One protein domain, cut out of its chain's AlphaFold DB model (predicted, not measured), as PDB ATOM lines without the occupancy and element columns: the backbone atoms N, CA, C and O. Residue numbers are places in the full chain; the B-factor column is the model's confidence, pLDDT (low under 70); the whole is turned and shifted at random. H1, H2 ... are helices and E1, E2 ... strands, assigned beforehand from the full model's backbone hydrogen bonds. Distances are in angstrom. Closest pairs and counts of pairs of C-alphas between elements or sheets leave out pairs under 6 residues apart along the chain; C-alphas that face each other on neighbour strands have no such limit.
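What this domain is: This is residues 93 to 140 and 183 to 276 of the 801 residues of an uncharacterized protein of Monilinia fructigena (UniProt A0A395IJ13). Two halves lie side by side: a small three-stranded sheet with the long helix H2 packed at its E3 edge through residues 125 to 136, and a group of three helices in which H3 stands crosswise to H4 and H5. The short H1 lies between the halves, and long loops join the later elements. The printed part has 142 residues, ordered E1 E2 H1 H2 E3 H3 H4 H5, with a mixed sheet E2 E1 E3. It is mostly helix and compact, with a radius of gyration of the C-alphas of 15.7 A and spans of 50 by 40 by 28 A.

Where its parts are: E1, residues 97 to 100, begins with C-alpha 97 at (153.403, 155.505, 130.256). E2 is residues 112 to 114, H1 116 to 119. H2, 123 to 140, is 25.7 A long; E3 is 186 to 189. H3, 204 to 219, measures 22.2 A, H4, 234 to 247, 19.8 A, and H5, 260 to 272, 18.3 A, ending with C-alpha 272 at (155.858, 129.704, 134.031).

How they stand to each other: E1 and E2 form an antiparallel hairpin, N 114 to O 97 at 2.8 A. E1 and E3 are parallel, N 98 to O 186 at 2.8 A. H2 only grazes the sheet; its closest C-alphas to E3 are Ser 132 and Asn 187, 6.4 A. H3 touches H4 with residues 212 to 216 alone, about perpendicular at 88 degrees; C-alphas 216 and 241 are closest, 5.5 A. H3 and H5 only just touch, with 3 pairs of C-alphas within 8 A, closest 219 and 265, 6.2 A. H2 to H5 have every O i to N i+4 pair within hydrogen-bond range; H1 is too short for one.

The domain as a whole: C-alphas 140 and 276 are farthest apart, 50.0 A. Residues 141 to 182 are not printed; the gap is 14.0 A. Links E1 to E2, E3 to H3, H3 to H4 and H4 to H5 are long. Fourteen residues have pLDDT under 70, among them 136 to 140.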
ATOM      1  N   GLU A  93     153.412 149.874 140.996       44.56
ATOM      2  CA  GLU A  93     153.266 151.247 141.501       44.56
ATOM      3  C   GLU A  93     153.949 152.303 140.609       44.56
ATOM      4  O   GLU A  93     153.824 153.487 140.883       44.56
ATOM      5  N   HIS A  94     154.642 151.891 139.537       57.94
ATOM      6  CA  HIS A  94     155.545 152.753 138.751       57.94
ATOM      7  C   HIS A  94     155.220 152.795 137.240       57.94
ATOM      8  O   HIS A  94     156.077 153.121 136.421       57.94
ATOM      9  N   CYS A  95     153.996 152.447 136.825       74.12
ATOM     10  CA  CYS A  95     153.593 152.640 135.429       74.12
ATOM     11  C   CYS A  95     153.260 154.121 135.175       74.12
ATOM     12  O   CYS A  95     152.265 154.633 135.690       74.12
ATOM     13  N   ASP A  96     154.058 154.780 134.345       84.12
ATOM     14  CA  ASP A  96     154.000 156.208 133.997       84.12
ATOM     15  C   ASP A  96     153.531 156.458 132.547       84.12
ATOM     16  O   ASP A  96     153.124 157.570 132.199       84.12
ATOM     17  N   THR A  97     153.549 155.414 131.710       86.44
ATOM     18  CA  THR A  97     153.403 155.505 130.256       86.44
ATOM     19  C   THR A  97     152.096 154.891 129.770       86.44
ATOM     20  O   THR A  97     151.798 153.718 129.997       86.44
ATOM     21  N   PHE A  98     151.319 155.689 129.047       87.44
ATOM     22  CA  PHE A  98     150.044 155.354 128.435       87.44
ATOM     23  C   PHE A  98     150.233 155.135 126.936       87.44
ATOM     24  O   PHE A  98     150.626 156.043 126.199       87.44
ATOM     25  N   VAL A  99     149.949 153.915 126.486       87.81
ATOM     26  CA  VAL A  99     150.149 153.493 125.098       87.81
ATOM     27  C   VAL A  99     148.813 153.457 124.369       87.81
ATOM     28  O   VAL A  99     147.893 152.735 124.761       87.81
ATOM     29  N   HIS A 100     148.729 154.199 123.272       88.56
ATOM     30  CA  HIS A 100     147.604 154.235 122.345       88.56
ATOM     31  C   HIS A 100     147.951 153.392 121.118       88.56
ATOM     32  O   HIS A 100     148.890 153.709 120.394       88.56
ATOM     33  N   VAL A 101     147.216 152.301 120.890       85.56
ATOM     34  CA  VAL A 101     147.419 151.411 119.723       85.56
ATOM     35  C   VAL A 101     146.680 151.927 118.482       85.56
ATOM     36  O   VAL A 101     147.012 151.582 117.353       85.56
ATOM     37  N   PHE A 102     145.667 152.772 118.680       81.69
ATOM     38  CA  PHE A 102     144.953 153.446 117.599       81.69
ATOM     39  C   PHE A 102     145.547 154.847 117.370       81.69
ATOM     40  O   PHE A 102     145.921 155.499 118.350       81.69
ATOM     41  N   PRO A 103     145.603 155.338 116.117       76.94
ATOM     42  CA  PRO A 103     145.978 156.718 115.814       76.94
ATOM     43  C   PRO A 103     145.125 157.760 116.558       76.94
ATOM     44  O   PRO A 103     143.957 157.517 116.869       76.94
ATOM     45  N   GLU A 104     145.684 158.955 116.785       70.94
ATOM     46  CA  GLU A 104     145.018 160.075 117.483       70.94
ATOM     47  C   GLU A 104     143.663 160.455 116.838       70.94
ATOM     48  O   GLU A 104     142.713 160.798 117.544       70.94
ATOM     49  N   SER A 105     143.528 160.270 115.517       67.56
ATOM     50  CA  SER A 105     142.289 160.464 114.742       67.56
ATOM     51  C   SER A 105     141.096 159.624 115.221       67.56
ATOM     52  O   SER A 105     139.953 160.041 115.042       67.56
ATOM     53  N   PHE A 106     141.323 158.469 115.857       68.62
ATOM     54  CA  PHE A 106     140.247 157.600 116.345       68.62
ATOM     55  C   PHE A 106     139.585 158.107 117.636       68.62
ATOM     56  O   PHE A 106     138.552 157.564 118.033       68.62
ATOM     57  N   SER A 107     140.163 159.098 118.330       65.38
ATOM     58  CA  SER A 107     139.669 159.621 119.622       65.38
ATOM     59  C   SER A 107     139.440 158.549 120.709       65.38
ATOM     60  O   SER A 107     138.619 158.710 121.613       65.38
ATOM     61  N   ARG A 108     140.155 157.419 120.624       74.38
ATOM     62  CA  ARG A 108     140.094 156.339 121.616       74.38
ATOM     63  C   ARG A 108     141.042 156.635 122.775       74.38
ATOM     64  O   ARG A 108     142.111 157.199 122.576       74.38
ATOM     65  N   GLY A 109     140.641 156.231 123.979       74.50
ATOM     66  CA  GLY A 109     141.501 156.303 125.160       74.50
ATOM     67  C   GLY A 109     142.683 155.321 125.102       74.50
ATOM     68  O   GLY A 109     142.715 154.435 124.237       74.50
ATOM     69  N   PRO A 110     143.631 155.440 126.049       82.81
ATOM     70  CA  PRO A 110     144.833 154.619 126.078       82.81
ATOM     71  C   PRO A 110     144.492 153.132 126.195       82.81
ATOM     72  O   PRO A 110     143.599 152.724 126.935       82.81
ATOM     73  N   SER A 111     145.220 152.318 125.437       85.00
ATOM     74  CA  SER A 111     145.012 150.872 125.332       85.00
ATOM     75  C   SER A 111     145.736 150.108 126.442       85.00
ATOM     76  O   SER A 111     145.197 149.135 126.967       85.00
ATOM     77  N   PHE A 112     146.934 150.564 126.827       85.94
ATOM     78  CA  PHE A 112     147.743 149.972 127.897       85.94
ATOM     79  C   PHE A 112     148.357 151.053 128.793       85.94
ATOM     80  O   PHE A 112     148.568 152.185 128.356       85.94
ATOM     81  N   LYS A 113     148.698 150.676 130.030       87.56
ATOM     82  CA  LYS A 113     149.508 151.478 130.954       87.56
ATOM     83  C   LYS A 113     150.715 150.646 131.399       87.56
ATOM     84  O   LYS A 113     150.530 149.578 131.980       87.56
ATOM     85  N   VAL A 114     151.925 151.111 131.097       88.00
ATOM     86  CA  VAL A 114     153.196 150.381 131.259       88.00
ATOM     87  C   VAL A 114     154.283 151.279 131.876       88.00
ATOM     88  O   VAL A 114     154.119 152.499 131.869       88.00
ATOM     89  N   PRO A 115     155.381 150.726 132.420       87.31
ATOM     90  CA  PRO A 115     156.545 151.517 132.828       87.31
ATOM     91  C   PRO A 115     157.357 152.002 131.615       87.31
ATOM     92  O   PRO A 115     157.626 151.224 130.705       87.31
ATOM     93  N   SER A 116     157.836 153.242 131.619       84.56
ATOM     94  CA  SER A 116     158.722 153.793 130.579       84.56
ATOM     95  C   SER A 116     160.012 152.979 130.416       84.56
ATOM     96  O   SER A 116     160.506 152.800 129.302       84.56
ATOM     97  N   LEU A 117     160.515 152.403 131.515       85.31
ATOM     98  CA  LEU A 117     161.731 151.590 131.545       85.31
ATOM     99  C   LEU A 117     161.674 150.353 130.630       85.31
ATOM    100  O   LEU A 117     162.711 149.969 130.103       85.31
ATOM    101  N   ILE A 118     160.500 149.752 130.375       87.38
ATOM    102  CA  ILE A 118     160.417 148.599 129.452       87.38
ATOM    103  C   ILE A 118     160.633 148.994 127.980       87.38
ATOM    104  O   ILE A 118     160.790 148.116 127.137       87.38
ATOM    105  N   LEU A 119     160.641 150.295 127.661       87.50
ATOM    106  CA  LEU A 119     160.864 150.822 126.312       87.50
ATOM    107  C   LEU A 119     162.288 151.359 126.101       87.50
ATOM    108  O   LEU A 119     162.652 151.648 124.965       87.50
ATOM    109  N   SER A 120     163.108 151.484 127.153       85.31
ATOM    110  CA  SER A 120     164.435 152.120 127.069       85.31
ATOM    111  C   SER A 120     165.442 151.347 126.208       85.31
ATOM    112  O   SER A 120     166.339 151.953 125.629       85.31
ATOM    113  N   SER A 121     165.272 150.028 126.079       87.19
ATOM    114  CA  SER A 121     166.087 149.169 125.207       87.19
ATOM    115  C   SER A 121     165.761 149.312 123.715       87.19
ATOM    116  O   SER A 121     166.441 148.700 122.898       87.19
ATOM    117  N   SER A 122     164.735 150.089 123.346       90.69
ATOM    118  CA  SER A 122     164.360 150.391 121.961       90.69
ATOM    119  C   SER A 122     164.606 151.862 121.671       90.69
ATOM    120  O   SER A 122     163.936 152.738 122.219       90.69
ATOM    121  N   ARG A 123     165.532 152.152 120.754       86.75
ATOM    122  CA  ARG A 123     165.814 153.534 120.356       86.75
ATOM    123  C   ARG A 123     164.584 154.244 119.754       86.75
ATOM    124  O   ARG A 123     164.258 155.322 120.254       86.75
ATOM    125  N   PRO A 124     163.851 153.677 118.771       88.69
ATOM    126  CA  PRO A 124     162.662 154.328 118.212       88.69
ATOM    127  C   PRO A 124     161.565 154.608 119.251       88.69
ATOM    128  O   PRO A 124     160.941 155.668 119.224       88.69
ATOM    129  N   LEU A 125     161.329 153.686 120.194       87.06
ATOM    130  CA  LEU A 125     160.296 153.871 121.219       87.06
ATOM    131  C   LEU A 125     160.748 154.815 122.343       87.06
ATOM    132  O   LEU A 125     159.916 155.538 122.889       87.06
ATOM    133  N   TYR A 126     162.046 154.877 122.645       86.38
ATOM    134  CA  TYR A 126     162.610 155.856 123.572       86.38
ATOM    135  C   TYR A 126     162.568 157.288 123.010       86.38
ATOM    136  O   TYR A 126     162.197 158.214 123.730       86.38
ATOM    137  N   GLU A 127     162.842 157.483 121.715       85.88
ATOM    138  CA  GLU A 127     162.597 158.763 121.025       85.88
ATOM    139  C   GLU A 127     161.086 159.131 121.066       85.88
ATOM    140  O   GLU A 127     160.720 160.290 121.297       85.88
ATOM    141  N   LEU A 128     160.210 158.117 120.986       84.75
ATOM    142  CA  LEU A 128     158.790 158.128 121.385       84.75
ATOM    143  C   LEU A 128     158.531 158.837 122.734       84.75
ATOM    144  O   LEU A 128     157.887 159.887 122.814       84.75
ATOM    145  N   VAL A 129     159.062 158.244 123.811       84.50
ATOM    146  CA  VAL A 129     158.960 158.734 125.201       84.50
ATOM    147  C   VAL A 129     159.490 160.170 125.317       84.50
ATOM    148  O   VAL A 129     158.799 161.058 125.825       84.50
ATOM    149  N   ALA A 130     160.704 160.412 124.817       82.75
ATOM    150  CA  ALA A 130     161.411 161.681 124.962       82.75
ATOM    151  C   ALA A 130     160.702 162.839 124.241       82.75
ATOM    152  O   ALA A 130     160.594 163.937 124.791       82.75
ATOM    153  N   SER A 131     160.157 162.603 123.042       82.81
ATOM    154  CA  SER A 131     159.390 163.619 122.306       82.81
ATOM    155  C   SER A 131     158.062 163.966 122.993       82.81
ATOM    156  O   SER A 131     157.682 165.140 123.032       82.81
ATOM    157  N   SER A 132     157.398 162.988 123.622       80.19
ATOM    158  CA  SER A 132     156.203 163.210 124.451       80.19
ATOM    159  C   SER A 132     156.522 164.090 125.671       80.19
ATOM    160  O   SER A 132     155.856 165.102 125.911       80.19
ATOM    161  N   MET A 133     157.624 163.799 126.376       78.75
ATOM    162  CA  MET A 133     158.130 164.635 127.475       78.75
ATOM    163  C   MET A 133     158.534 166.049 127.013       78.75
ATOM    164  O   MET A 133     158.247 167.030 127.701       78.75
ATOM    165  N   ALA A 134     159.150 166.193 125.837       74.44
ATOM    166  CA  ALA A 134     159.513 167.498 125.279       74.44
ATOM    167  C   ALA A 134     158.275 168.341 124.911       74.44
ATOM    168  O   ALA A 134     158.221 169.529 125.232       74.44
ATOM    169  N   LYS A 135     157.240 167.719 124.326       72.88
ATOM    170  CA  LYS A 135     155.941 168.351 124.019       72.88
ATOM    171  C   LYS A 135     155.182 168.781 125.287       72.88
ATOM    172  O   LYS A 135     154.393 169.723 125.231       72.88
ATOM    173  N   ARG A 136     155.437 168.134 126.434       66.56
ATOM    174  CA  ARG A 136     154.981 168.597 127.758       66.56
ATOM    175  C   ARG A 136     155.730 169.857 128.197       66.56
ATOM    176  O   ARG A 136     155.085 170.824 128.590       66.56
ATOM    177  N   ARG A 137     157.067 169.873 128.094       61.50
ATOM    178  CA  ARG A 137     157.897 171.032 128.485       61.50
ATOM    179  C   ARG A 137     157.545 172.298 127.698       61.50
ATOM    180  O   ARG A 137     157.424 173.352 128.309       61.50
ATOM    181  N   SER A 138     157.302 172.203 126.387       59.66
ATOM    182  CA  SER A 138     156.878 173.370 125.594       59.66
ATOM    183  C   SER A 138     155.482 173.879 125.975       59.66
ATOM    184  O   SER A 138     155.306 175.080 126.152       59.66
ATOM    185  N   ARG A 139     154.505 172.987 126.196       56.41
ATOM    186  CA  ARG A 139     153.151 173.372 126.645       56.41
ATOM    187  C   ARG A 139     153.109 173.972 128.053       56.41
ATOM    188  O   ARG A 139     152.216 174.761 128.328       56.41
ATOM    189  N   SER A 140     154.046 173.602 128.926       53.28
ATOM    190  CA  SER A 140     154.145 174.148 130.288       53.28
ATOM    191  C   SER A 140     154.786 175.539 130.351       53.28
ATOM    192  O   SER A 140     154.649 176.208 131.369       53.28
ATOM    193  N   ASN A 183     153.252 163.823 138.791       46.97
ATOM    194  CA  ASN A 183     152.559 162.684 138.167       46.97
ATOM    195  C   ASN A 183     151.959 162.997 136.775       46.97
ATOM    196  O   ASN A 183     150.755 162.868 136.547       46.97
ATOM    197  N   GLY A 184     152.796 163.411 135.827       54.91
ATOM    198  CA  GLY A 184     152.423 163.711 134.451       54.91
ATOM    199  C   GLY A 184     152.443 162.474 133.563       54.91
ATOM    200  O   GLY A 184     153.490 161.882 133.322       54.91
ATOM    201  N   GLU A 185     151.277 162.128 133.032       71.00
ATOM    202  CA  GLU A 185     151.050 160.940 132.210       71.00
ATOM    203  C   GLU A 185     151.776 161.018 130.848       71.00
ATOM    204  O   GLU A 185     151.418 161.818 129.977       71.00
ATOM    205  N   ILE A 186     152.784 160.163 130.630       81.81
ATOM    206  CA  ILE A 186     153.498 160.075 129.345       81.81
ATOM    207  C   ILE A 186     152.567 159.396 128.340       81.81
ATOM    208  O   ILE A 186     152.120 158.280 128.580       81.81
ATOM    209  N   ASN A 187     152.277 160.029 127.204       84.25
ATOM    210  CA  ASN A 187     151.370 159.474 126.193       84.25
ATOM    211  C   ASN A 187     152.133 159.142 124.901       84.25
ATOM    212  O   ASN A 187     152.810 160.012 124.349       84.25
ATOM    213  N   ILE A 188     152.021 157.899 124.423       86.62
ATOM    214  CA  ILE A 188     152.713 157.391 123.225       86.62
ATOM    215  C   ILE A 188     151.701 156.746 122.279       86.62
ATOM    216  O   ILE A 188     150.927 155.884 122.694       86.62
ATOM    217  N   TYR A 189     151.748 157.117 121.001       85.06
ATOM    218  CA  TYR A 189     150.995 156.461 119.931       85.06
ATOM    219  C   TYR A 189     151.889 155.417 119.260       85.06
ATOM    220  O   TYR A 189     152.933 155.751 118.702       85.06
ATOM    221  N   PHE A 190     151.508 154.144 119.358       86.19
ATOM    222  CA  PHE A 190     152.278 153.030 118.813       86.19
ATOM    223  C   PHE A 190     151.999 152.878 117.305       86.19
ATOM    224  O   PHE A 190     150.833 152.905 116.908       86.19
ATOM    225  N   PRO A 191     153.018 152.716 116.439       83.19
ATOM    226  CA  PRO A 191     152.819 152.683 114.990       83.19
ATOM    227  C   PRO A 191     152.361 151.293 114.516       83.19
ATOM    228  O   PRO A 191     153.134 150.486 113.997       83.19
ATOM    229  N   THR A 192     151.071 151.014 114.706       77.56
ATOM    230  CA  THR A 192     150.459 149.698 114.453       77.56
ATOM    231  C   THR A 192     150.142 149.406 112.979       77.56
ATOM    232  O   THR A 192     149.724 148.297 112.692       77.56
ATOM    233  N   GLU A 193     150.361 150.332 112.033       75.69
ATOM    234  CA  GLU A 193     150.170 150.098 110.578       75.69
ATOM    235  C   GLU A 193     148.822 149.437 110.216       75.69
ATOM    236  O   GLU A 193     148.763 148.414 109.537       75.69
ATOM    237  N   LEU A 194     147.719 150.018 110.698       79.75
ATOM    238  CA  LEU A 194     146.371 149.544 110.378       79.75
ATOM    239  C   LEU A 194     145.997 149.912 108.933       79.75
ATOM    240  O   LEU A 194     146.258 151.026 108.483       79.75
ATOM    241  N   SER A 195     145.335 148.998 108.222       75.38
ATOM    242  CA  SER A 195     144.948 149.168 106.813       75.38
ATOM    243  C   SER A 195     143.838 150.205 106.583       75.38
ATOM    244  O   SER A 195     143.601 150.627 105.449       75.38
ATOM    245  N   THR A 196     143.133 150.612 107.643       73.31
ATOM    246  CA  THR A 196     142.001 151.537 107.572       73.31
ATOM    247  C   THR A 196     141.811 152.333 108.864       73.31
ATOM    248  O   THR A 196     141.962 151.801 109.966       73.31
ATOM    249  N   ASP A 197     141.400 153.597 108.719       69.12
ATOM    250  CA  ASP A 197     140.992 154.476 109.822       69.12
ATOM    251  C   ASP A 197     139.555 154.204 110.331       69.12
ATOM    252  O   ASP A 197     139.067 154.880 111.236       69.12
ATOM    253  N   ASP A 198     138.843 153.219 109.765       70.81
ATOM    254  CA  ASP A 198     137.492 152.846 110.197       70.81
ATOM    255  C   ASP A 198     137.509 151.580 111.080       70.81
ATOM    256  O   ASP A 198     137.715 150.471 110.572       70.81
ATOM    257  N   PRO A 199     137.202 151.684 112.390       65.81
ATOM    258  CA  PRO A 199     137.255 150.549 113.307       65.81
ATOM    259  C   PRO A 199     136.192 149.471 113.051       65.81
ATOM    260  O   PRO A 199     136.201 148.444 113.730       65.81
ATOM    261  N   THR A 200     135.257 149.699 112.125       70.19
ATOM    262  CA  THR A 200     134.251 148.714 111.701       70.19
ATOM    263  C   THR A 200     134.682 147.894 110.482       70.19
ATOM    264  O   THR A 200     134.005 146.925 110.145       70.19
ATOM    265  N   LYS A 201     135.806 148.250 109.838       79.06
ATOM    266  CA  LYS A 201     136.280 147.652 108.577       79.06
ATOM    267  C   LYS A 201     137.630 146.929 108.678       79.06
ATOM    268  O   LYS A 201     138.206 146.601 107.644       79.06
ATOM    269  N   PHE A 202     138.132 146.670 109.887       81.94
ATOM    270  CA  PHE A 202     139.401 145.961 110.075       81.94
ATOM    271  C   PHE A 202     139.415 144.597 109.375       81.94
ATOM    272  O   PHE A 202     138.504 143.779 109.541       81.94
ATOM    273  N   SER A 203     140.481 144.354 108.616       85.88
ATOM    274  CA  SER A 203     140.775 143.055 108.020       85.88
ATOM    275  C   SER A 203     141.107 142.018 109.110       85.88
ATOM    276  O   SER A 203     141.454 142.387 110.239       85.88
ATOM    277  N   PRO A 204     141.035 140.703 108.819       84.94
ATOM    278  CA  PRO A 204     141.530 139.686 109.750       84.94
ATOM    279  C   PRO A 204     143.007 139.896 110.129       84.94
ATOM    280  O   PRO A 204     143.388 139.579 111.256       84.94
ATOM    281  N   ASP A 205     143.807 140.481 109.234       85.56
ATOM    282  CA  ASP A 205     145.226 140.757 109.457       85.56
ATOM    283  C   ASP A 205     145.438 141.961 110.390       85.56
ATOM    284  O   ASP A 205     146.270 141.886 111.293       85.56
ATOM    285  N   ASP A 206     144.622 143.019 110.279       86.94
ATOM    286  CA  ASP A 206     144.600 144.130 111.248       86.94
ATOM    287  C   ASP A 206     144.260 143.626 112.657       86.94
ATOM    288  O   ASP A 206     144.902 143.999 113.640       86.94
ATOM    289  N   ILE A 207     143.264 142.739 112.765       86.94
ATOM    290  CA  ILE A 207     142.866 142.131 114.041       86.94
ATOM    291  C   ILE A 207     144.013 141.283 114.605       86.94
ATOM    292  O   ILE A 207     144.305 141.371 115.800       86.94
ATOM    293  N   GLN A 208     144.693 140.493 113.768       90.06
ATOM    294  CA  GLN A 208     145.851 139.715 114.198       90.06
ATOM    295  C   GLN A 208     147.000 140.626 114.654       90.06
ATOM    296  O   GLN A 208     147.587 140.376 115.702       90.06
ATOM    297  N   ASN A 209     147.281 141.712 113.933       89.62
ATOM    298  CA  ASN A 209     148.306 142.693 114.286       89.62
ATOM    299  C   ASN A 209     148.000 143.388 115.632       89.62
ATOM    300  O   ASN A 209     148.859 143.448 116.512       89.62
ATOM    301  N   LEU A 210     146.745 143.786 115.871       90.19
ATOM    302  CA  LEU A 210     146.293 144.298 117.173       90.19
ATOM    303  C   LEU A 210     146.510 143.281 118.311       90.19
ATOM    304  O   LEU A 210     146.953 143.658 119.399       90.19
ATOM    305  N   VAL A 211     146.246 141.989 118.074       91.94
ATOM    306  CA  VAL A 211     146.535 140.918 119.049       91.94
ATOM    307  C   VAL A 211     148.041 140.735 119.255       91.94
ATOM    308  O   VAL A 211     148.474 140.542 120.392       91.94
ATOM    309  N   ASN A 212     148.850 140.853 118.202       91.06
ATOM    310  CA  ASN A 212     150.308 140.752 118.274       91.06
ATOM    311  C   ASN A 212     150.903 141.879 119.133       91.06
ATOM    312  O   ASN A 212     151.669 141.604 120.054       91.06
ATOM    313  N   VAL A 213     150.481 143.131 118.913       92.12
ATOM    314  CA  VAL A 213     150.883 144.286 119.738       92.12
ATOM    315  C   VAL A 213     150.406 144.130 121.185       92.12
ATOM    316  O   VAL A 213     151.168 144.381 122.120       92.12
ATOM    317  N   ARG A 214     149.180 143.637 121.407       92.44
ATOM    318  CA  ARG A 214     148.691 143.313 122.758       92.44
ATOM    319  C   ARG A 214     149.544 142.236 123.434       92.44
ATOM    320  O   ARG A 214     149.821 142.351 124.624       92.44
ATOM    321  N   ASN A 215     149.950 141.197 122.709       93.62
ATOM    322  CA  ASN A 215     150.811 140.138 123.235       93.62
ATOM    323  C   ASN A 215     152.237 140.629 123.505       93.62
ATOM    324  O   ASN A 215     152.825 140.194 124.486       93.62
ATOM    325  N   PHE A 216     152.761 141.568 122.714       93.81
ATOM    326  CA  PHE A 216     154.035 142.240 122.983       93.81
ATOM    327  C   PHE A 216     154.005 143.025 124.307       93.81
ATOM    328  O   PHE A 216     154.845 142.792 125.173       93.81
ATOM    329  N   PHE A 217     153.003 143.880 124.537       92.56
ATOM    330  CA  PHE A 217     152.899 144.601 125.816       92.56
ATOM    331  C   PHE A 217     152.561 143.684 126.998       92.56
ATOM    332  O   PHE A 217     153.050 143.910 128.107       92.56
ATOM    333  N   ALA A 218     151.778 142.623 126.776       92.19
ATOM    334  CA  ALA A 218     151.552 141.590 127.783       92.19
ATOM    335  C   ALA A 218     152.861 140.869 128.147       92.19
ATOM    336  O   ALA A 218     153.151 140.699 129.327       92.19
ATOM    337  N   PHE A 219     153.681 140.526 127.153       93.38
ATOM    338  CA  PHE A 219     154.998 139.927 127.344       93.38
ATOM    339  C   PHE A 219     155.915 140.825 128.183       93.38
ATOM    340  O   PHE A 219     156.354 140.398 129.246       93.38
ATOM    341  N   MET A 220     156.100 142.089 127.786       90.50
ATOM    342  CA  MET A 220     156.959 143.051 128.500       90.50
ATOM    343  C   MET A 220     156.470 143.406 129.921       90.50
ATOM    344  O   MET A 220     157.154 144.124 130.647       90.50
ATOM    345  N   THR A 221     155.278 142.950 130.325       89.75
ATOM    346  CA  THR A 221     154.691 143.188 131.657       89.75
ATOM    347  C   THR A 221     154.317 141.903 132.412       89.75
ATOM    348  O   THR A 221     153.647 141.977 133.443       89.75
ATOM    349  N   GLY A 222     154.730 140.724 131.926       86.62
ATOM    350  CA  GLY A 222     154.460 139.432 132.576       86.62
ATOM    351  C   GLY A 222     152.976 139.028 132.621       86.62
ATOM    352  O   GLY A 222     152.554 138.312 133.527       86.62
ATOM    353  N   GLN A 223     152.155 139.505 131.681       88.88
ATOM    354  CA  GLN A 223     150.722 139.199 131.603       88.88
ATOM    355  C   GLN A 223     150.423 138.007 130.671       88.88
ATOM    356  O   GLN A 223     151.148 137.793 129.699       88.88
ATOM    357  N   PRO A 224     149.312 137.266 130.879       90.44
ATOM    358  CA  PRO A 224     148.974 136.095 130.066       90.44
ATOM    359  C   PRO A 224     148.902 136.394 128.563       90.44
ATOM    360  O   PRO A 224     148.258 137.363 128.149       90.44
ATOM    361  N   LEU A 225     149.522 135.546 127.741       92.31
ATOM    362  CA  LEU A 225     149.518 135.646 126.277       92.31
ATOM    363  C   LEU A 225     148.227 135.054 125.677       92.31
ATOM    364  O   LEU A 225     147.627 134.149 126.254       92.31
ATOM    365  N   VAL A 226     147.795 135.559 124.518       92.44
ATOM    366  CA  VAL A 226     146.582 135.097 123.816       92.44
ATOM    367  C   VAL A 226     146.961 134.410 122.506       92.44
ATOM    368  O   VAL A 226     147.545 135.038 121.625       92.44
ATOM    369  N   ALA A 227     146.598 133.134 122.363       90.62
ATOM    370  CA  ALA A 227     146.730 132.392 121.111       90.62
ATOM    371  C   ALA A 227     145.590 132.720 120.133       90.62
ATOM    372  O   ALA A 227     144.466 133.025 120.540       90.62
ATOM    373  N   THR A 228     145.865 132.617 118.834       91.19
ATOM    374  CA  THR A 228     144.874 132.796 117.758       91.19
ATOM    375  C   THR A 228     144.908 131.612 116.793       91.19
ATOM    376  O   THR A 228     145.732 130.711 116.924       91.19
ATOM    377  N   LYS A 229     144.024 131.596 115.787       86.81
ATOM    378  CA  LYS A 229     144.077 130.574 114.726       86.81
ATOM    379  C   LYS A 229     145.355 130.667 113.880       86.81
ATOM    380  O   LYS A 229     145.823 129.638 113.412       86.81
ATOM    381  N   SER A 230     145.900 131.873 113.709       82.56
ATOM    382  CA  SER A 230     147.132 132.127 112.949       82.56
ATOM    383  C   SER A 230     148.395 131.935 113.797       82.56
ATOM    384  O   SER A 230     149.426 131.534 113.273       82.56
ATOM    385  N   CYS A 231     148.307 132.162 115.113       84.25
ATOM    386  CA  CYS A 231     149.388 131.943 116.078       84.25
ATOM    387  C   CYS A 231     148.910 130.988 117.196       84.25
ATOM    388  O   CYS A 231     148.594 131.450 118.298       84.25
ATOM    389  N   PRO A 232     148.794 129.671 116.922       85.62
ATOM    390  CA  PRO A 232     148.143 128.726 117.832       85.62
ATOM    391  C   PRO A 232     149.046 128.206 118.957       85.62
ATOM    392  O   PRO A 232     148.529 127.753 119.976       85.62
ATOM    393  N   THR A 233     150.376 128.247 118.796       83.31
ATOM    394  CA  THR A 233     151.330 127.754 119.804       83.31
ATOM    395  C   THR A 233     152.163 128.880 120.404       83.31
ATOM    396  O   THR A 233     152.417 129.904 119.766       83.31
ATOM    397  N   THR A 234     152.646 128.657 121.626       85.31
ATOM    398  CA  THR A 234     153.562 129.551 122.345       85.31
ATOM    399  C   THR A 234     154.799 129.915 121.514       85.31
ATOM    400  O   THR A 234     155.207 131.072 121.517       85.31
ATOM    401  N   TYR A 235     155.334 128.968 120.734       83.12
ATOM    402  CA  TYR A 235     156.420 129.197 119.774       83.12
ATOM    403  C   TYR A 235     156.077 130.284 118.739       83.12
ATOM    404  O   TYR A 235     156.793 131.277 118.634       83.12
ATOM    405  N   HIS A 236     154.934 130.173 118.049       84.44
ATOM    406  CA  HIS A 236     154.497 131.170 117.059       84.44
ATOM    407  C   HIS A 236     154.238 132.550 117.685       84.44
ATOM    408  O   HIS A 236     154.519 133.581 117.069       84.44
ATOM    409  N   ILE A 237     153.718 132.584 118.918       89.31
ATOM    410  CA  ILE A 237     153.523 133.836 119.662       89.31
ATOM    411  C   ILE A 237     154.882 134.489 119.959       89.31
ATOM    412  O   ILE A 237     155.035 135.686 119.719       89.31
ATOM    413  N   PHE A 238     155.887 133.726 120.405       90.06
ATOM    414  CA  PHE A 238     157.228 134.261 120.651       90.06
ATOM    415  C   PHE A 238     157.970 134.676 119.381       90.06
ATOM    416  O   PHE A 238     158.591 135.735 119.402       90.06
ATOM    417  N   LEU A 239     157.851 133.941 118.270       86.88
ATOM    418  CA  LEU A 239     158.374 134.393 116.974       86.88
ATOM    419  C   LEU A 239     157.792 135.761 116.593       86.88
ATOM    420  O   LEU A 239     158.523 136.685 116.242       86.88
ATOM    421  N   THR A 240     156.481 135.926 116.759       90.06
ATOM    422  CA  THR A 240     155.785 137.183 116.460       90.06
ATOM    423  C   THR A 240     156.235 138.323 117.384       90.06
ATOM    424  O   THR A 240     156.456 139.441 116.923       90.06
ATOM    425  N   ILE A 241     156.439 138.045 118.675       92.12
ATOM    426  CA  ILE A 241     157.013 139.007 119.630       92.12
ATOM    427  C   ILE A 241     158.456 139.366 119.242       92.12
ATOM    428  O   ILE A 241     158.798 140.546 119.262       92.12
ATOM    429  N   SER A 242     159.289 138.401 118.831       89.12
ATOM    430  CA  SER A 242     160.660 138.680 118.378       89.12
ATOM    431  C   SER A 242     160.707 139.521 117.104       89.12
ATOM    432  O   SER A 242     161.540 140.414 117.013       89.12
ATOM    433  N   ALA A 243     159.764 139.333 116.174       88.31
ATOM    434  CA  ALA A 243     159.645 140.180 114.990       88.31
ATOM    435  C   ALA A 243     159.291 141.634 115.358       88.31
ATOM    436  O   ALA A 243     159.810 142.566 114.747       88.31
ATOM    437  N   ILE A 244     158.459 141.846 116.389       90.88
ATOM    438  CA  ILE A 244     158.176 143.186 116.932       90.88
ATOM    439  C   ILE A 244     159.424 143.762 117.622       90.88
ATOM    440  O   ILE A 244     159.799 144.894 117.330       90.88
ATOM    441  N   LEU A 245     160.101 142.994 118.484       90.50
ATOM    442  CA  LEU A 245     161.341 143.424 119.149       90.50
ATOM    443  C   LEU A 245     162.414 143.842 118.127       90.50
ATOM    444  O   LEU A 245     162.983 144.925 118.245       90.50
ATOM    445  N   GLN A 246     162.626 143.039 117.082       88.12
ATOM    446  CA  GLN A 246     163.556 143.338 115.994       88.12
ATOM    447  C   GLN A 246     163.132 144.579 115.193       88.12
ATOM    448  O   GLN A 246     163.957 145.453 114.940       88.12
ATOM    449  N   ARG A 247     161.844 144.700 114.834       89.44
ATOM    450  CA  ARG A 247     161.297 145.857 114.100       89.44
ATOM    451  C   ARG A 247     161.472 147.180 114.853       89.44
ATOM    452  O   ARG A 247     161.648 148.213 114.216       89.44
ATOM    453  N   PHE A 248     161.409 147.157 116.183       90.50
ATOM    454  CA  PHE A 248     161.623 148.332 117.032       90.50
ATOM    455  C   PHE A 248     163.055 148.434 117.576       90.50
ATOM    456  O   PHE A 248     163.278 149.165 118.538       90.50
ATOM    457  N   GLU A 249     164.023 147.739 116.971       89.44
ATOM    458  CA  GLU A 249     165.451 147.827 117.312       89.44
ATOM    459  C   GLU A 249     165.728 147.628 118.816       89.44
ATOM    460  O   GLU A 249     166.554 148.323 119.411       89.44
ATOM    461  N   PHE A 250     165.012 146.697 119.456       89.94
ATOM    462  CA  PHE A 250     165.298 146.321 120.838       89.94
ATOM    463  C   PHE A 250     166.678 145.671 120.927       89.94
ATOM    464  O   PHE A 250     166.945 144.682 120.246       89.94
ATOM    465  N   SER A 251     167.548 146.198 121.787       85.38
ATOM    466  CA  SER A 251     168.896 145.664 121.961       85.38
ATOM    467  C   SER A 251     169.459 145.933 123.356       85.38
ATOM    468  O   SER A 251     169.073 146.891 124.028       85.38
ATOM    469  N   ASN A 252     170.382 145.085 123.806       84.94
ATOM    470  CA  ASN A 252     171.277 145.381 124.924       84.94
ATOM    471  C   ASN A 252     172.587 146.022 124.418       84.94
ATOM    472  O   ASN A 252     172.829 146.133 123.220       84.94
ATOM    473  N   PHE A 253     173.452 146.455 125.341       76.06
ATOM    474  CA  PHE A 253     174.668 147.211 125.006       76.06
ATOM    475  C   PHE A 253     175.653 146.463 124.084       76.06
ATOM    476  O   PHE A 253     176.329 147.099 123.278       76.06
ATOM    477  N   ASP A 254     175.736 145.131 124.184       73.38
ATOM    478  CA  ASP A 254     176.621 144.300 123.353       73.38
ATOM    479  C   ASP A 254     175.936 143.705 122.104       73.38
ATOM    480  O   ASP A 254     176.570 142.976 121.339       73.38
ATOM    481  N   GLY A 255     174.652 144.011 121.888       74.19
ATOM    482  CA  GLY A 255     173.859 143.529 120.757       74.19
ATOM    483  C   GLY A 255     173.464 142.048 120.804       74.19
ATOM    484  O   GLY A 255     172.868 141.563 119.845       74.19
ATOM    485  N   SER A 256     173.786 141.306 121.871       71.12
ATOM    486  CA  SER A 256     173.547 139.856 121.950       71.12
ATOM    487  C   SER A 256     172.094 139.453 122.240       71.12
ATOM    488  O   SER A 256     171.706 138.307 121.974       71.12
ATOM    489  N   THR A 257     171.284 140.371 122.779       83.00
ATOM    490  CA  THR A 257     169.885 140.142 123.178       83.00
ATOM    491  C   THR A 257     168.998 141.363 122.906       83.00
ATOM    492  O   THR A 257     169.487 142.459 122.652       83.00
ATOM    493  N   TYR A 258     167.677 141.203 123.036       86.06
ATOM    494  CA  TYR A 258     166.683 142.282 122.909       86.06
ATOM    495  C   TYR A 258     166.595 143.230 124.135       86.06
ATOM    496  O   TYR A 258     165.570 143.878 124.344       86.06
ATOM    497  N   GLY A 259     167.635 143.310 124.972       87.31
ATOM    498  CA  GLY A 259     167.638 144.140 126.184       87.31
ATOM    499  C   GLY A 259     167.146 143.419 127.446       87.31
ATOM    500  O   GLY A 259     166.372 142.462 127.389       87.31
ATOM    501  N   GLU A 260     167.574 143.920 128.610       86.75
ATOM    502  CA  GLU A 260     167.335 143.293 129.922       86.75
ATOM    503  C   GLU A 260     165.846 143.094 130.244       86.75
ATOM    504  O   GLU A 260     165.454 142.050 130.761       86.75
ATOM    505  N   ALA A 261     164.984 144.055 129.893       87.62
ATOM    506  CA  ALA A 261     163.543 143.956 130.143       87.62
ATOM    507  C   ALA A 261     162.888 142.807 129.349       87.62
ATOM    508  O   ALA A 261     162.057 142.066 129.886       87.62
ATOM    509  N   ALA A 262     163.287 142.625 128.085       88.94
ATOM    510  CA  ALA A 262     162.814 141.528 127.247       88.94
ATOM    511  C   ALA A 262     163.403 140.181 127.705       88.94
ATOM    512  O   ALA A 262     162.681 139.186 127.759       88.94
ATOM    513  N   ALA A 263     164.679 140.151 128.104       87.19
ATOM    514  CA  ALA A 263     165.332 138.958 128.642       87.19
ATOM    515  C   ALA A 263     164.686 138.483 129.958       87.19
ATOM    516  O   ALA A 263     164.357 137.303 130.092       87.19
ATOM    517  N   ALA A 264     164.421 139.399 130.897       88.38
ATOM    518  CA  ALA A 264     163.733 139.106 132.154       88.38
ATOM    519  C   ALA A 264     162.287 138.631 131.928       88.38
ATOM    520  O   ALA A 264     161.856 137.647 132.533       88.38
ATOM    521  N   SER A 265     161.558 139.274 131.007       89.94
ATOM    522  CA  SER A 265     160.211 138.844 130.607       89.94
ATOM    523  C   SER A 265     160.222 137.437 130.006       89.94
ATOM    524  O   SER A 265     159.415 136.590 130.389       89.94
ATOM    525  N   PHE A 266     161.168 137.137 129.111       89.25
ATOM    526  CA  PHE A 266     161.297 135.802 128.525       89.25
ATOM    527  C   PHE A 266     161.672 134.743 129.565       89.25
ATOM    528  O   PHE A 266     161.081 133.665 129.564       89.25
ATOM    529  N   ALA A 267     162.575 135.055 130.500       86.06
ATOM    530  CA  ALA A 267     162.910 134.167 131.611       86.06
ATOM    531  C   ALA A 267     161.679 133.826 132.474       86.06
ATOM    532  O   ALA A 267     161.460 132.654 132.772       86.06
ATOM    533  N   PHE A 268     160.832 134.815 132.785       89.44
ATOM    534  CA  PHE A 268     159.571 134.589 133.498       89.44
ATOM    535  C   PHE A 268     158.658 133.587 132.767       89.44
ATOM    536  O   PHE A 268     158.227 132.605 133.371       89.44
ATOM    537  N   PHE A 269     158.415 133.762 131.461       86.62
ATOM    538  CA  PHE A 269     157.583 132.816 130.703       86.62
ATOM    539  C   PHE A 269     158.250 131.453 130.461       86.62
ATOM    540  O   PHE A 269     157.545 130.448 130.355       86.62
ATOM    541  N   MET A 270     159.585 131.381 130.387       84.31
ATOM    542  CA  MET A 270     160.298 130.099 130.322       84.31
ATOM    543  C   MET A 270     160.040 129.245 131.564       84.31
ATOM    544  O   MET A 270     159.881 128.028 131.426       84.31
ATOM    545  N   ASP A 271     159.983 129.871 132.742       84.25
ATOM    546  CA  ASP A 271     159.728 129.194 134.011       84.25
ATOM    547  C   ASP A 271     158.221 128.913 134.219       84.25
ATOM    548  O   ASP A 271     157.867 127.780 134.555       84.25
ATOM    549  N   ASP A 272     157.325 129.867 133.918       85.06
ATOM    550  CA  ASP A 272     155.858 129.704 134.031       85.06
ATOM    551  C   ASP A 272     155.313 128.594 133.109       85.06
ATOM    552  O   ASP A 272     154.657 127.651 133.555       85.06
ATOM    553  N   PHE A 273     155.674 128.622 131.821       82.19
ATOM    554  CA  PHE A 273     155.255 127.604 130.847       82.19
ATOM    555  C   PHE A 273     156.162 126.356 130.826       82.19
ATOM    556  O   PHE A 273     155.931 125.429 130.037       82.19
ATOM    557  N   ARG A 274     157.208 126.316 131.670       79.19
ATOM    558  CA  ARG A 274     158.246 125.266 131.704       79.19
ATOM    559  C   ARG A 274     158.759 124.915 130.303       79.19
ATOM    560  O   ARG A 274     158.724 123.756 129.872       79.19
ATOM    561  N   LEU A 275     159.179 125.930 129.551       76.12
ATOM    562  CA  LEU A 275     159.709 125.757 128.191       76.12
ATOM    563  C   LEU A 275     161.122 125.172 128.220       76.12
ATOM    564  O   LEU A 275     161.459 124.348 127.377       76.12
ATOM    565  N   ALA A 276     161.903 125.526 129.243       75.56
ATOM    566  CA  ALA A 276     163.260 125.028 129.434       75.56
ATOM    567  C   ALA A 276     163.332 123.545 129.881       75.56
ATOM    568  O   ALA A 276     164.386 122.925 129.742       75.56
TER     569      ALA A 276